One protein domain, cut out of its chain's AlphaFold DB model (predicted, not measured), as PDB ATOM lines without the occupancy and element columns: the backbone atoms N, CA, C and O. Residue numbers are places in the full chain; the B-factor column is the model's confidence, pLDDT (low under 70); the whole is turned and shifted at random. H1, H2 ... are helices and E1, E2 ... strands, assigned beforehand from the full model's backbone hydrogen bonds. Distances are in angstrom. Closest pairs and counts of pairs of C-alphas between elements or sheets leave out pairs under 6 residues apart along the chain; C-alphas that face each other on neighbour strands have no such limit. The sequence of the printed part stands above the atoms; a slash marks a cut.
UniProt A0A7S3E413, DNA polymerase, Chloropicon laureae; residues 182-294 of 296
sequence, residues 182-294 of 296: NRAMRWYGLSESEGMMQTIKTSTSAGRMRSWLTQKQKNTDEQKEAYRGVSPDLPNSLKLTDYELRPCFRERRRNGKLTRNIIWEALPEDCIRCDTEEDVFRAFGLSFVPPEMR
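This is residues 182 to 294 of the 296 residues of the protein "DNA polymerase" of Chloropicon laureae (UniProt A0A7S3E413). A strongly twisted sheet of five strands makes the core, and three short helices gather toward its E3 end: H1 and H2 graze the sheet, and H3 packs on H2. At the other end is the hairpin of E1 and E2, whose long loop sticks out with residues 217 to 222. The printed part has 113 residues, in the order H1 H2 E1 E2 E3 E4 E5 H3; the sheet order is E2 E1 E5 E4 E3, all antiparallel. The class is mixed, helices and strands, with 53 residues, under half, in named elements. The whole is compact, with a radius of gyration of the C-alphas of 14.4 A, and only just elongated, spanning 44 by 29 by 26 A.

H1, residues 182 to 188, begins with C-alpha 182 at (152.400, 207.156, 136.864). H2, residues 194 to 203, is 14.3 A long. E1 is residues 210 to 213 and E2 residues 227 to 230. E3 is residues 237 to 240. E4, residues 245 to 252, is 20.6 A long, and E5, residues 258 to 266, is 17.2 A long and bends by 83 degrees at residue 261. H3, residues 277 to 283, ends with C-alpha 283 at (156.130, 195.704, 127.232).

E2 and E3 are the edge strands. The hairpin of E1 and E2 has N 211 and O 229 within hydrogen-bond range, at 2.8 A. E1 and E5 are antiparallel neighbours, with N 212 and O 265 at 2.9 A. E3, E4 and E5 form a meander, each strand the antiparallel neighbour of the one before. E4 pairs with E3 over residues 245 to 248, where N 239 and O 246 are 2.8 A apart, and with E5 over residues 248 to 252, where N 259 and O 251 are 2.8 A apart. H1 only grazes the sheet; its closest C-alpha to E3 is that of Arg 186, 5.7 A from that of Leu 240. H2 only grazes it too, the closest C-alphas of H2 and E4 being those of Ile 200 and Pro 247, 6.9 A apart. H2 and H3 touch, about perpendicular at 83 degrees, with the C-alphas of Thr 199 and Ala 283 closest at 5.6 A. H3 is not on the sheet, but only just, with 4 pairs of C-alphas within 10 A. H1 and H3 are apart. In H1, H2 and H3 every O i to N i+4 pair is within hydrogen-bond range.

The two C-alphas farthest apart, those of Gln 217 and Glu 292, are 44.8 A apart. The printed part has no cut. The link from E1 to E2, with 13 residues, is long. The mean pLDDT of the printed part is 83.1; residues 205 to 208 and 212 to 228 are under 70.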
ATOM      1  N   ASN A 182     151.369 208.002 136.260       96.12
ATOM      2  CA  ASN A 182     152.400 207.156 136.864       96.12
ATOM      3  C   ASN A 182     151.831 206.103 137.826       96.12
ATOM      4  O   ASN A 182     152.403 205.019 137.981       96.12
ATOM      5  N   ARG A 183     150.756 206.418 138.559       95.00
ATOM      6  CA  ARG A 183     150.074 205.442 139.423       95.00
ATOM      7  C   ARG A 183     149.329 204.410 138.584       95.00
ATOM      8  O   ARG A 183     149.435 203.230 138.904       95.00
ATOM      9  N   ALA A 184     148.654 204.833 137.518       94.56
ATOM     10  CA  ALA A 184     147.956 203.950 136.592       94.56
ATOM     11  C   ALA A 184     148.924 202.975 135.905       94.56
ATOM     12  O   ALA A 184     148.718 201.770 136.006       94.56
ATOM     13  N   MET A 185     150.033 203.461 135.336       94.38
ATOM     14  CA  MET A 185     151.065 202.613 134.716       94.38
ATOM     15  C   MET A 185     151.635 201.578 135.697       94.38
ATOM     16  O   MET A 185     151.723 200.392 135.390       94.38
ATOM     17  N   ARG A 186     151.966 201.994 136.929       93.75
ATOM     18  CA  ARG A 186     152.470 201.069 137.963       93.75
ATOM     19  C   ARG A 186     151.417 200.069 138.434       93.75
ATOM     20  O   ARG A 186     151.763 198.947 138.797       93.75
ATOM     21  N   TRP A 187     150.150 200.471 138.455       91.75
ATOM     22  CA  TRP A 187     149.037 199.596 138.804       91.75
ATOM     23  C   TRP A 187     148.704 198.613 137.681       91.75
ATOM     24  O   TRP A 187     148.340 197.479 137.974       91.75
ATOM     25  N   TYR A 188     148.890 199.000 136.418       90.88
ATOM     26  CA  TYR A 188     148.664 198.134 135.262       90.88
ATOM     27  C   TYR A 188     149.548 196.885 135.300       90.88
ATOM     28  O   TYR A 188     149.111 195.814 134.893       90.88
ATOM     29  N   GLY A 189     150.736 196.975 135.907       86.44
ATOM     30  CA  GLY A 189     151.569 195.812 136.215       86.44
ATOM     31  C   GLY A 189     150.860 194.727 137.030       86.44
ATOM     32  O   GLY A 189     151.238 193.572 136.931       86.44
ATOM     33  N   LEU A 190     149.807 195.042 137.790       87.38
ATOM     34  CA  LEU A 190     148.988 194.056 138.514       87.38
ATOM     35  C   LEU A 190     147.954 193.341 137.625       87.38
ATOM     36  O   LEU A 190     147.150 192.565 138.143       87.38
ATOM     37  N   SER A 191     147.925 193.628 136.323       80.94
ATOM     38  CA  SER A 191     147.085 192.933 135.349       80.94
ATOM     39  C   SER A 191     147.881 191.860 134.613       80.94
ATOM     40  O   SER A 191     149.062 192.034 134.335       80.94
ATOM     41  N   GLU A 192     147.213 190.768 134.261       79.94
ATOM     42  CA  GLU A 192     147.749 189.743 133.363       79.94
ATOM     43  C   GLU A 192     147.156 189.931 131.978       79.94
ATOM     44  O   GLU A 192     146.337 189.141 131.512       79.94
ATOM     45  N   SER A 193     147.515 191.041 131.340       87.25
ATOM     46  CA  SER A 193     147.118 191.255 129.951       87.25
ATOM     47  C   SER A 193     147.915 190.340 129.022       87.25
ATOM     48  O   SER A 193     149.093 190.061 129.260       87.25
ATOM     49  N   GLU A 194     147.279 189.890 127.944       88.25
ATOM     50  CA  GLU A 194     147.891 188.996 126.959       88.25
ATOM     51  C   GLU A 194     149.196 189.571 126.389       88.25
ATOM     52  O   GLU A 194     150.212 188.877 126.363       88.25
ATOM     53  N   GLY A 195     149.205 190.861 126.035       89.12
ATOM     54  CA  GLY A 195     150.396 191.539 125.520       89.12
ATOM     55  C   GLY A 195     151.556 191.560 126.520       89.12
ATOM     56  O   GLY A 195     152.678 191.215 126.158       89.12
ATOM     57  N   MET A 196     151.284 191.863 127.796       91.25
ATOM     58  CA  MET A 196     152.309 191.826 128.847       91.25
ATOM     59  C   MET A 196     152.875 190.418 129.041       91.25
ATOM     60  O   MET A 196     154.089 190.234 129.142       91.25
ATOM     61  N   MET A 197     152.003 189.409 129.066       90.62
ATOM     62  CA  MET A 197     152.420 188.017 129.217       90.62
ATOM     63  C   MET A 197     153.237 187.536 128.017       90.62
ATOM     64  O   MET A 197     154.176 186.759 128.194       90.62
ATOM     65  N   GLN A 198     152.928 188.014 126.810       89.94
ATOM     66  CA  GLN A 198     153.724 187.730 125.623       89.94
ATOM     67  C   GLN A 198     155.124 188.338 125.736       89.94
ATOM     68  O   GLN A 198     156.102 187.624 125.519       89.94
ATOM     69  N   THR A 199     155.239 189.606 126.149       89.75
ATOM     70  CA  THR A 199     156.548 190.231 126.399       89.75
ATOM     71  C   THR A 199     157.347 189.434 127.422       89.75
ATOM     72  O   THR A 199     158.481 189.058 127.134       89.75
ATOM     73  N   ILE A 200     156.748 189.102 128.573       89.56
ATOM     74  CA  ILE A 200     157.407 188.309 129.619       89.56
ATOM     75  C   ILE A 200     157.971 187.011 129.036       89.56
ATOM     76  O   ILE A 200     159.159 186.753 129.197       89.56
ATOM     77  N   LYS A 201     157.156 186.233 128.311       86.75
ATOM     78  CA  LYS A 201     157.582 184.958 127.708       86.75
ATOM     79  C   LYS A 201     158.755 185.124 126.745       86.75
ATOM     80  O   LYS A 201     159.656 184.293 126.744       86.75
ATOM     81  N   THR A 202     158.748 186.181 125.933       86.88
ATOM     82  CA  THR A 202     159.837 186.448 124.979       86.88
ATOM     83  C   THR A 202     161.112 186.957 125.645       86.88
ATOM     84  O   THR A 202     162.199 186.713 125.135       86.88
ATOM     85  N   SER A 203     160.997 187.654 126.780       80.19
ATOM     86  CA  SER A 203     162.142 188.195 127.520       80.19
ATOM     87  C   SER A 203     162.756 187.189 128.493       80.19
ATOM     88  O   SER A 203     163.912 187.337 128.877       80.19
ATOM     89  N   THR A 204     162.016 186.154 128.891       73.50
ATOM     90  CA  THR A 204     162.559 185.044 129.674       73.50
ATOM     91  C   THR A 204     163.358 184.100 128.783       73.50
ATOM     92  O   THR A 204     162.772 183.326 128.027       73.50
ATOM     93  N   SER A 205     164.689 184.131 128.891       60.12
ATOM     94  CA  SER A 205     165.598 183.125 128.321       60.12
ATOM     95  C   SER A 205     165.068 181.712 128.596       60.12
ATOM     96  O   SER A 205     164.580 181.459 129.695       60.12
ATOM     97  N   ALA A 206     165.141 180.815 127.607       55.12
ATOM     98  CA  ALA A 206     164.482 179.504 127.516       55.12
ATOM     99  C   ALA A 206     164.656 178.544 128.723       55.12
ATOM    100  O   ALA A 206     165.289 177.498 128.619       55.12
ATOM    101  N   GLY A 207     164.042 178.870 129.860       57.53
ATOM    102  CA  GLY A 207     164.032 178.049 131.066       57.53
ATOM    103  C   GLY A 207     164.640 178.749 132.276       57.53
ATOM    104  O   GLY A 207     165.773 178.470 132.653       57.53
ATOM    105  N   ARG A 208     163.782 179.526 132.951       66.50
ATOM    106  CA  ARG A 208     163.908 180.082 134.309       66.50
ATOM    107  C   ARG A 208     164.737 181.369 134.447       66.50
ATOM    108  O   ARG A 208     165.844 181.488 133.940       66.50
ATOM    109  N   MET A 209     164.194 182.326 135.205       75.00
ATOM    110  CA  MET A 209     164.885 183.567 135.567       75.00
ATOM    111  C   MET A 209     165.562 183.455 136.918       75.00
ATOM    112  O   MET A 209     165.024 182.847 137.853       75.00
ATOM    113  N   ARG A 210     166.723 184.102 137.040       77.25
ATOM    114  CA  ARG A 210     167.314 184.301 138.354       77.25
ATOM    115  C   ARG A 210     166.481 185.337 139.077       77.25
ATOM    116  O   ARG A 210     166.016 186.316 138.496       77.25
ATOM    117  N   SER A 211     166.281 185.112 140.360       73.38
ATOM    118  CA  SER A 211     165.383 185.934 141.143       73.38
ATOM    119  C   SER A 211     165.900 186.143 142.548       73.38
ATOM    120  O   SER A 211     166.632 185.321 143.105       73.38
ATOM    121  N   TRP A 212     165.470 187.262 143.111       67.56
ATOM    122  CA  TRP A 212     165.427 187.451 144.545       67.56
ATOM    123  C   TRP A 212     164.154 186.781 145.049       67.56
ATOM    124  O   TRP A 212     163.055 187.309 144.851       67.56
ATOM    125  N   LEU A 213     164.294 185.603 145.655       61.84
ATOM    126  CA  LEU A 213     163.177 184.941 146.315       61.84
ATOM    127  C   LEU A 213     162.894 185.675 147.622       61.84
ATOM    128  O   LEU A 213     163.808 185.951 148.393       61.84
ATOM    129  N   THR A 214     161.635 186.023 147.867       61.00
ATOM    130  CA  THR A 214     161.221 186.649 149.122       61.00
ATOM    131  C   THR A 214     160.159 185.789 149.776       61.00
ATOM    132  O   THR A 214     158.979 185.863 149.439       61.00
ATOM    133  N   GLN A 215     160.572 184.952 150.724       53.75
ATOM    134  CA  GLN A 215     159.632 184.181 151.523       53.75
ATOM    135  C   GLN A 215     159.286 184.988 152.776       53.75
ATOM    136  O   GLN A 215     159.967 184.910 153.790       53.75
ATOM    137  N   LYS A 216     158.231 185.810 152.711       51.41
ATOM    138  CA  LYS A 216     157.648 186.371 153.938       51.41
ATOM    139  C   LYS A 216     156.983 185.233 154.706       51.41
ATOM    140  O   LYS A 216     155.979 184.706 154.233       51.41
ATOM    141  N   GLN A 217     157.509 184.869 155.873       48.53
ATOM    142  CA  GLN A 217     156.834 183.907 156.745       48.53
ATOM    143  C   GLN A 217     155.718 184.590 157.552       48.53
ATOM    144  O   GLN A 217     154.662 183.991 157.760       48.53
ATOM    145  N   LYS A 218     155.894 185.863 157.947       50.28
ATOM    146  CA  LYS A 218     154.886 186.688 158.635       50.28
ATOM    147  C   LYS A 218     154.916 188.155 158.189       50.28
ATOM    148  O   LYS A 218     155.881 188.662 157.622       50.28
ATOM    149  N   ASN A 219     153.828 188.880 158.464       46.50
ATOM    150  CA  ASN A 219     153.696 190.303 158.115       46.50
ATOM    151  C   ASN A 219     154.679 191.227 158.860       46.50
ATOM    152  O   ASN A 219     154.920 192.331 158.375       46.50
ATOM    153  N   THR A 220     155.231 190.770 159.987       47.41
ATOM    154  CA  THR A 220     156.171 191.480 160.872       47.41
ATOM    155  C   THR A 220     157.641 191.252 160.529       47.41
ATOM    156  O   THR A 220     158.494 191.902 161.122       47.41
ATOM    157  N   ASP A 221     157.948 190.342 159.604       52.78
ATOM    158  CA  ASP A 221     159.331 190.050 159.239       52.78
ATOM    159  C   ASP A 221     159.856 191.203 158.369       52.78
ATOM    160  O   ASP A 221     159.428 191.394 157.224       52.78
ATOM    161  N   GLU A 222     160.753 192.015 158.934       46.53
ATOM    162  CA  GLU A 222     161.403 193.130 158.229       46.53
ATOM    163  C   GLU A 222     162.499 192.663 157.260       46.53
ATOM    164  O   GLU A 222     162.967 193.445 156.434       46.53
ATOM    165  N   GLN A 223     162.853 191.376 157.268       47.12
ATOM    166  CA  GLN A 223     163.856 190.816 156.372       47.12
ATOM    167  C   GLN A 223     163.206 189.942 155.299       47.12
ATOM    168  O   GLN A 223     162.775 188.815 155.519       47.12
ATOM    169  N   LYS A 224     163.164 190.493 154.084       50.22
ATOM    170  CA  LYS A 224     163.133 189.702 152.856       50.22
ATOM    171  C   LYS A 224     164.473 188.979 152.774       50.22
ATOM    172  O   LYS A 224     165.441 189.572 152.309       50.22
ATOM    173  N   GLU A 225     164.547 187.749 153.260       47.62
ATOM    174  CA  GLU A 225     165.741 186.918 153.109       47.62
ATOM    175  C   GLU A 225     165.927 186.630 151.611       47.62
ATOM    176  O   GLU A 225     165.277 185.767 151.025       47.62
ATOM    177  N   ALA A 226     166.704 187.486 150.947       55.16
ATOM    178  CA  ALA A 226     166.833 187.535 149.501       55.16
ATOM    179  C   ALA A 226     167.847 186.481 149.048       55.16
ATOM    180  O   ALA A 226     168.990 186.795 148.716       55.16
ATOM    181  N   TYR A 227     167.448 185.213 149.042       59.75
ATOM    182  CA  TYR A 227     168.283 184.177 148.447       59.75
ATOM    183  C   TYR A 227     168.256 184.315 146.924       59.75
ATOM    184  O   TYR A 227     167.193 184.429 146.305       59.75
ATOM    185  N   ARG A 228     169.447 184.320 146.313       66.75
ATOM    186  CA  ARG A 228     169.592 184.266 144.858       66.75
ATOM    187  C   ARG A 228     169.360 182.832 144.412       66.75
ATOM    188  O   ARG A 228     170.122 181.938 144.770       66.75
ATOM    189  N   GLY A 229     168.319 182.626 143.623       71.75
ATOM    190  CA  GLY A 229     167.970 181.318 143.093       71.75
ATOM    191  C   GLY A 229     167.333 181.427 141.721       71.75
ATOM    192  O   GLY A 229     167.003 182.511 141.239       71.75
ATOM    193  N   VAL A 230     167.159 180.280 141.087       74.25
ATOM    194  CA  VAL A 230     166.438 180.171 139.827       74.25
ATOM    195  C   VAL A 230     164.964 179.924 140.156       74.25
ATOM    196  O   VAL A 230     164.650 178.933 140.814       74.25
ATOM    197  N   SER A 231     164.069 180.819 139.733       75.06
ATOM    198  CA  SER A 231     162.632 180.656 139.994       75.06
ATOM    199  C   SER A 231     162.087 179.421 139.260       75.06
ATOM    200  O   SER A 231     162.382 179.252 138.071       75.06
ATOM    201  N   PRO A 232     161.278 178.569 139.918       71.50
ATOM    202  CA  PRO A 232     160.586 177.477 139.240       71.50
ATOM    203  C   PRO A 232     159.435 177.982 138.353       71.50
ATOM    204  O   PRO A 232     159.118 177.342 137.354       71.50
ATOM    205  N   ASP A 233     158.852 179.134 138.694       81.56
ATOM    206  CA  ASP A 233     157.696 179.714 138.016       81.56
ATOM    207  C   ASP A 233     158.104 180.790 137.004       81.56
ATOM    208  O   ASP A 233     159.094 181.507 137.188       81.56
ATOM    209  N   LEU A 234     157.292 180.952 135.956       85.06
ATOM    210  CA  LEU A 234     157.341 182.122 135.077       85.06
ATOM    211  C   LEU A 234     156.703 183.330 135.778       85.06
ATOM    212  O   LEU A 234     155.730 183.146 136.511       85.06
ATOM    213  N   PRO A 235     157.178 184.567 135.544       90.31
ATOM    214  CA  PRO A 235     156.516 185.754 136.073       90.31
ATOM    215  C   PRO A 235     155.080 185.847 135.586       90.31
ATOM    216  O   PRO A 235     154.769 185.492 134.452       90.31
ATOM    217  N   ASN A 236     154.239 186.422 136.433       91.81
ATOM    218  CA  ASN A 236     152.841 186.704 136.126       91.81
ATOM    219  C   ASN A 236     152.558 188.213 136.056       91.81
ATOM    220  O   ASN A 236     151.407 188.627 136.035       91.81
ATOM    221  N   SER A 237     153.593 189.055 136.120       93.69
ATOM    222  CA  SER A 237     153.440 190.495 136.288       93.69
ATOM    223  C   SER A 237     154.739 191.246 135.994       93.69
ATOM    224  O   SER A 237     155.833 190.675 136.004       93.69
ATOM    225  N   LEU A 238     154.614 192.560 135.798       93.75
ATOM    226  CA  LEU A 238     155.728 193.498 135.755       93.75
ATOM    227  C   LEU A 238     155.690 194.485 136.932       93.75
ATOM    228  O   LEU A 238     154.640 194.922 137.419       93.75
ATOM    229  N   LYS A 239     156.875 194.890 137.381       93.56
ATOM    230  CA  LYS A 239     157.110 195.979 138.329       93.56
ATOM    231  C   LYS A 239     157.861 197.091 137.602       93.56
ATOM    232  O   LYS A 239     159.064 196.990 137.379       93.56
ATOM    233  N   LEU A 240     157.145 198.162 137.275       94.50
ATOM    234  CA  LEU A 240     157.736 199.389 136.747       94.50
ATOM    235  C   LEU A 240     158.276 200.253 137.890       94.50
ATOM    236  O   LEU A 240     157.529 200.633 138.801       94.50
ATOM    237  N   THR A 241     159.563 200.579 137.829       92.44
ATOM    238  CA  THR A 241     160.172 201.638 138.636       92.44
ATOM    239  C   THR A 241     160.522 202.829 137.744       92.44
ATOM    240  O   THR A 241     160.213 202.860 136.558       92.44
ATOM    241  N   ASP A 242     161.147 203.835 138.335       91.75
ATOM    242  CA  ASP A 242     161.715 204.991 137.651       91.75
ATOM    243  C   ASP A 242     163.059 204.702 136.957       91.75
ATOM    244  O   ASP A 242     163.634 205.609 136.373       91.75
ATOM    245  N   TYR A 243     163.566 203.465 137.004       91.19
ATOM    246  CA  TYR A 243     164.860 203.102 136.409       91.19
ATOM    247  C   TYR A 243     164.901 201.742 135.711       91.19
ATOM    248  O   TYR A 243     165.898 201.429 135.070       91.19
ATOM    249  N   GLU A 244     163.865 200.912 135.841       91.88
ATOM    250  CA  GLU A 244     163.805 199.606 135.184       91.88
ATOM    251  C   GLU A 244     162.366 199.080 135.091       91.88
ATOM    252  O   GLU A 244     161.468 199.496 135.835       91.88
ATOM    253  N   LEU A 245     162.178 198.083 134.226       93.44
ATOM    254  CA  LEU A 245     160.969 197.276 134.141       93.44
ATOM    255  C   LEU A 245     161.299 195.830 134.508       93.44
ATOM    256  O   LEU A 245     161.959 195.110 133.760       93.44
ATOM    257  N   ARG A 246     160.864 195.415 135.699       92.31
ATOM    258  CA  ARG A 246     161.285 194.150 136.306       92.31
ATOM    259  C   ARG A 246     160.172 193.104 136.234       92.31
ATOM    260  O   ARG A 246     159.113 193.334 136.826       92.31
ATOM    261  N   PRO A 247     160.393 191.951 135.585       92.50
ATOM    262  CA  PRO A 247     159.500 190.810 135.721       92.50
ATOM    263  C   PRO A 247     159.408 190.347 137.174       92.50
ATOM    264  O   PRO A 247     160.414 190.263 137.885       92.50
ATOM    265  N   CYS A 248     158.198 190.055 137.639       90.69
ATOM    266  CA  CYS A 248     157.986 189.558 138.988       90.69
ATOM    267  C   CYS A 248     156.808 188.595 139.072       90.69
ATOM    268  O   CYS A 248     155.920 188.562 138.217       90.69
ATOM    269  N   PHE A 249     156.803 187.810 140.143       90.25
ATOM    270  CA  PHE A 249     155.680 186.961 140.484       90.25
ATOM    271  C   PHE A 249     154.963 187.515 141.699       90.25
ATOM    272  O   PHE A 249     155.561 187.748 142.754       90.25
ATOM    273  N   ARG A 250     153.663 187.739 141.544       90.56
ATOM    274  CA  ARG A 250     152.789 188.258 142.587       90.56
ATOM    275  C   ARG A 250     151.869 187.177 143.108       90.56
ATOM    276  O   ARG A 250     151.407 186.314 142.365       90.56
ATOM    277  N   GLU A 251     151.571 187.275 144.393       90.56
ATOM    278  CA  GLU A 251     150.566 186.443 145.036       90.56
ATOM    279  C   GLU A 251     149.178 186.712 144.434       90.56
ATOM    280  O   GLU A 251     148.818 187.859 144.144       90.56
ATOM    281  N   ARG A 252     148.368 185.658 144.302       92.06
ATOM    282  CA  ARG A 252     146.965 185.745 143.888       92.06
ATOM    283  C   ARG A 252     146.037 185.735 145.089       92.06
ATOM    284  O   ARG A 252     146.201 184.955 146.021       92.06
ATOM    285  N   ARG A 253     144.984 186.546 145.024       90.56
ATOM    286  CA  ARG A 253     143.824 186.388 145.907       90.56
ATOM    287  C   ARG A 253     143.013 185.157 145.494       90.56
ATOM    288  O   ARG A 253     143.089 184.710 144.355       90.56
ATOM    289  N   ARG A 254     142.127 184.695 146.386       91.62
ATOM    290  CA  ARG A 254     141.160 183.612 146.100       91.62
ATOM    291  C   ARG A 254     140.306 183.862 144.849       91.62
ATOM    292  O   ARG A 254     139.899 182.915 144.199       91.62
ATOM    293  N   ASN A 255     140.058 185.125 144.499       90.25
ATOM    294  CA  ASN A 255     139.312 185.512 143.297       90.25
ATOM    295  C   ASN A 255     140.187 185.651 142.032       90.25
ATOM    296  O   ASN A 255     139.771 186.300 141.077       90.25
ATOM    297  N   GLY A 256     141.420 185.135 142.047       88.06
ATOM    298  CA  GLY A 256     142.347 185.131 140.912       88.06
ATOM    299  C   GLY A 256     143.129 186.429 140.691       88.06
ATOM    300  O   GLY A 256     144.187 186.386 140.064       88.06
ATOM    301  N   LYS A 257     142.678 187.569 141.239       90.38
ATOM    302  CA  LYS A 257     143.348 188.870 141.058       90.38
ATOM    303  C   LYS A 257     144.719 188.899 141.735       90.38
ATOM    304  O   LYS A 257     144.850 188.483 142.891       90.38
ATOM    305  N   LEU A 258     145.709 189.468 141.050       92.25
ATOM    306  CA  LEU A 258     147.037 189.694 141.615       92.25
ATOM    307  C   LEU A 258     146.985 190.712 142.761       92.25
ATOM    308  O   LEU A 258     146.257 191.708 142.722       92.25
ATOM    309  N   THR A 259     147.774 190.463 143.801       91.12
ATOM    310  CA  THR A 259     147.997 191.411 144.893       91.12
ATOM    311  C   THR A 259     149.233 192.266 144.622       91.12
ATOM    312  O   THR A 259     149.995 192.037 143.687       91.12
ATOM    313  N   ARG A 260     149.488 193.257 145.482       88.06
ATOM    314  CA  ARG A 260     150.759 193.996 145.462       88.06
ATOM    315  C   ARG A 260     151.932 193.186 146.030       88.06
ATOM    316  O   ARG A 260     153.070 193.620 145.851       88.06
ATOM    317  N   ASN A 261     151.676 192.054 146.691       87.31
ATOM    318  CA  ASN A 261     152.706 191.234 147.319       87.31
ATOM    319  C   ASN A 261     153.501 190.509 146.235       87.31
ATOM    320  O   ASN A 261     152.955 189.700 145.488       87.31
ATOM    321  N   ILE A 262     154.787 190.840 146.142       86.81
ATOM    322  CA  ILE A 262     155.745 190.179 145.258       86.81
ATOM    323  C   ILE A 262     156.351 189.015 146.038       86.81
ATOM    324  O   ILE A 262     156.875 189.240 147.125       86.81
ATOM    325  N   ILE A 263     156.261 187.810 145.477       85.38
ATOM    326  CA  ILE A 263     156.869 186.582 146.005       85.38
ATOM    327  C   ILE A 263     158.332 186.518 145.575       85.38
ATOM    328  O   ILE A 263     159.207 186.231 146.387       85.38
ATOM    329  N   TRP A 264     158.613 186.844 144.314       86.19
ATOM    330  CA  TRP A 264     159.972 186.996 143.811       86.19
ATOM    331  C   TRP A 264     160.020 187.985 142.649       86.19
ATOM    332  O   TRP A 264     159.020 188.231 141.968       86.19
ATOM    333  N   GLU A 265     161.190 188.567 142.423       86.88
ATOM    334  CA  GLU A 265     161.447 189.453 141.287       86.88
ATOM    335  C   GLU A 265     162.747 189.064 140.584       86.88
ATOM    336  O   GLU A 265     163.682 188.605 141.240       86.88
ATOM    337  N   ALA A 266     162.784 189.214 139.256       86.31
ATOM    338  CA  ALA A 266     163.950 188.898 138.428       86.31
ATOM    339  C   ALA A 266     165.202 189.637 138.927       86.31
ATOM    340  O   ALA A 266     165.050 190.660 139.590       86.31
ATOM    341  N   LEU A 267     166.420 189.173 138.636       83.00
ATOM    342  CA  LEU A 267     167.653 189.933 138.905       83.00
ATOM    343  C   LEU A 267     167.790 191.144 137.952       83.00
ATOM    344  O   LEU A 267     167.120 191.178 136.924       83.00
ATOM    345  N   PRO A 268     168.594 192.182 138.286       82.19
ATOM    346  CA  PRO A 268     168.768 193.359 137.422       82.19
ATOM    347  C   PRO A 268     169.139 193.043 135.968       82.19
ATOM    348  O   PRO A 268     168.658 193.717 135.064       82.19
ATOM    349  N   GLU A 269     169.961 192.026 135.748       83.00
ATOM    350  CA  GLU A 269     170.399 191.581 134.427       83.00
ATOM    351  C   GLU A 269     169.325 190.821 133.631       83.00
ATOM    352  O   GLU A 269     169.449 190.694 132.417       83.00
ATOM    353  N   ASP A 270     168.253 190.388 134.299       86.06
ATOM    354  CA  ASP A 270     167.087 189.734 133.696       86.06
ATOM    355  C   ASP A 270     165.879 190.717 133.603       86.06
ATOM    356  O   ASP A 270     164.739 190.313 133.362       86.06
ATOM    357  N   CYS A 271     166.095 192.024 133.825       89.88
ATOM    358  CA  CYS A 271     165.078 193.060 133.600       89.88
ATOM    359  C   CYS A 271     164.779 193.239 132.102       89.88
ATOM    360  O   CYS A 271     165.654 193.090 131.250       89.88
ATOM    361  N   ILE A 272     163.548 193.650 131.781       91.62
ATOM    362  CA  ILE A 272     163.166 193.959 130.401       91.62
ATOM    363  C   ILE A 272     163.905 195.222 129.969       91.62
ATOM    364  O   ILE A 272     163.749 196.290 130.570       91.62
ATOM    365  N   ARG A 273     164.702 195.089 128.909       91.94
ATOM    366  CA  ARG A 273     165.373 196.216 128.274       91.94
ATOM    367  C   ARG A 273     164.357 197.044 127.490       91.94
ATOM    368  O   ARG A 273     163.616 196.516 126.666       91.94
ATOM    369  N   CYS A 274     164.372 198.346 127.734       94.81
ATOM    370  CA  CYS A 274     163.665 199.346 126.949       94.81
ATOM    371  C   CYS A 274     164.692 200.408 126.564       94.81
ATOM    372  O   CYS A 274     165.469 200.818 127.426       94.81
ATOM    373  N   ASP A 275     164.692 200.851 125.309       94.94
ATOM    374  CA  ASP A 275     165.548 201.955 124.863       94.94
ATOM    375  C   ASP A 275     164.718 203.255 124.716       94.94
ATOM    376  O   ASP A 275     165.253 204.359 124.816       94.94
ATOM    377  N   THR A 276     163.390 203.134 124.570       97.38
ATOM    378  CA  THR A 276     162.425 204.241 124.414       97.38
ATOM    379  C   THR A 276     161.244 204.149 125.389       97.38
ATOM    380  O   THR A 276     161.017 203.107 126.010       97.38
ATOM    381  N   GLU A 277     160.475 205.236 125.555       97.81
ATOM    382  CA  GLU A 277     159.232 205.181 126.342       97.81
ATOM    383  C   GLU A 277     158.231 204.217 125.684       97.81
ATOM    384  O   GLU A 277     157.585 203.439 126.377       97.81
ATOM    385  N   GLU A 278     158.150 204.206 124.356       98.00
ATOM    386  CA  GLU A 278     157.323 203.329 123.529       98.00
ATOM    387  C   GLU A 278     157.578 201.849 123.819       98.00
ATOM    388  O   GLU A 278     156.626 201.070 123.895       98.00
ATOM    389  N   ASP A 279     158.834 201.457 124.043       97.00
ATOM    390  CA  ASP A 279     159.172 200.088 124.442       97.00
ATOM    391  C   ASP A 279     158.569 199.732 125.806       97.00
ATOM    392  O   ASP A 279     158.113 198.604 125.995       97.00
ATOM    393  N   VAL A 280     158.492 200.691 126.740       96.94
ATOM    394  CA  VAL A 280     157.838 200.488 128.042       96.94
ATOM    395  C   VAL A 280     156.349 200.213 127.845       96.94
ATOM    396  O   VAL A 280     155.821 199.269 128.429       96.94
ATOM    397  N   PHE A 281     155.660 200.990 127.002       96.81
ATOM    398  CA  PHE A 281     154.244 200.747 126.692       96.81
ATOM    399  C   PHE A 281     154.045 199.404 125.987       96.81
ATOM    400  O   PHE A 281     153.172 198.629 126.384       96.81
ATOM    401  N   ARG A 282     154.898 199.086 125.006       95.38
ATOM    402  CA  ARG A 282     154.865 197.808 124.286       95.38
ATOM    403  C   ARG A 282     155.036 196.626 125.235       95.38
ATOM    404  O   ARG A 282     154.311 195.648 125.100       95.38
ATOM    405  N   ALA A 283     155.918 196.740 126.226       94.12
ATOM    406  CA  ALA A 283     156.130 195.704 127.232       94.12
ATOM    407  C   ALA A 283     154.909 195.465 128.138       94.12
ATOM    408  O   ALA A 283     154.734 194.378 128.684       94.12
ATOM    409  N   PHE A 284     154.038 196.466 128.281       93.38
ATOM    410  CA  PHE A 284     152.737 196.322 128.930       93.38
ATOM    411  C   PHE A 284     151.625 195.864 127.973       93.38
ATOM    412  O   PHE A 284     150.498 195.663 128.416       93.38
ATOM    413  N   GLY A 285     151.897 195.700 126.675       92.88
ATOM    414  CA  GLY A 285     150.857 195.470 125.671       92.88
ATOM    415  C   GLY A 285     149.931 196.675 125.483       92.88
ATOM    416  O   GLY A 285     148.756 196.502 125.170       92.88
ATOM    417  N   LEU A 286     150.432 197.886 125.730       94.12
ATOM    418  CA  LEU A 286     149.683 199.136 125.625       94.12
ATOM    419  C   LEU A 286     150.083 199.912 124.369       94.12
ATOM    420  O   LEU A 286     151.238 199.887 123.943       94.12
ATOM    421  N   SER A 287     149.139 200.676 123.821       95.44
ATOM    422  CA  SER A 287     149.446 201.726 122.850       95.44
ATOM    423  C   SER A 287     150.207 202.865 123.528       95.44
ATOM    424  O   SER A 287     149.912 203.225 124.671       95.44
ATOM    425  N   PHE A 288     151.174 203.450 122.821       97.50
ATOM    426  CA  PHE A 288     151.926 204.593 123.327       97.50
ATOM    427  C   PHE A 288     151.015 205.805 123.541       97.50
ATOM    428  O   PHE A 288     150.201 206.143 122.682       97.50
ATOM    429  N   VAL A 289     151.184 206.473 124.684       97.50
ATOM    430  CA  VAL A 289     150.501 207.732 124.996       97.50
ATOM    431  C   VAL A 289     151.543 208.852 125.017       97.50
ATOM    432  O   VAL A 289     152.418 208.847 125.900       97.50
ATOM    433  N   PRO A 290     151.472 209.823 124.090       97.44
ATOM    434  CA  PRO A 290     152.456 210.892 124.025       97.44
ATOM    435  C   PRO A 290     152.329 211.832 125.240       97.44
ATOM    436  O   PRO A 290     151.253 211.917 125.843       97.44
ATOM    437  N   PRO A 291     153.417 212.507 125.661       97.62
ATOM    438  CA  PRO A 291     153.461 213.303 126.892       97.62
ATOM    439  C   PRO A 291     152.306 214.296 127.086       97.62
ATOM    440  O   PRO A 291     151.746 214.397 128.179       97.62
ATOM    441  N   GLU A 292     151.907 215.001 126.033       96.25
ATOM    442  CA  GLU A 292     150.830 215.991 126.015       96.25
ATOM    443  C   GLU A 292     149.445 215.401 126.320       96.25
ATOM    444  O   GLU A 292     148.571 216.122 126.811       96.25
ATOM    445  N   MET A 293     149.266 214.091 126.107       96.31
ATOM    446  CA  MET A 293     148.042 213.344 126.412       96.31
ATOM    447  C   MET A 293     148.045 212.717 127.813       96.31
ATOM    448  O   MET A 293     147.030 212.181 128.251       96.31
ATOM    449  N   ARG A 294     149.142 212.817 128.577       94.38
ATOM    450  CA  ARG A 294     149.253 212.264 129.946       94.38
ATOM    451  C   ARG A 294     148.677 213.202 131.019       94.38
ATOM    452  O   ARG A 294     149.148 213.233 132.158       94.38
TER     453      ARG A 294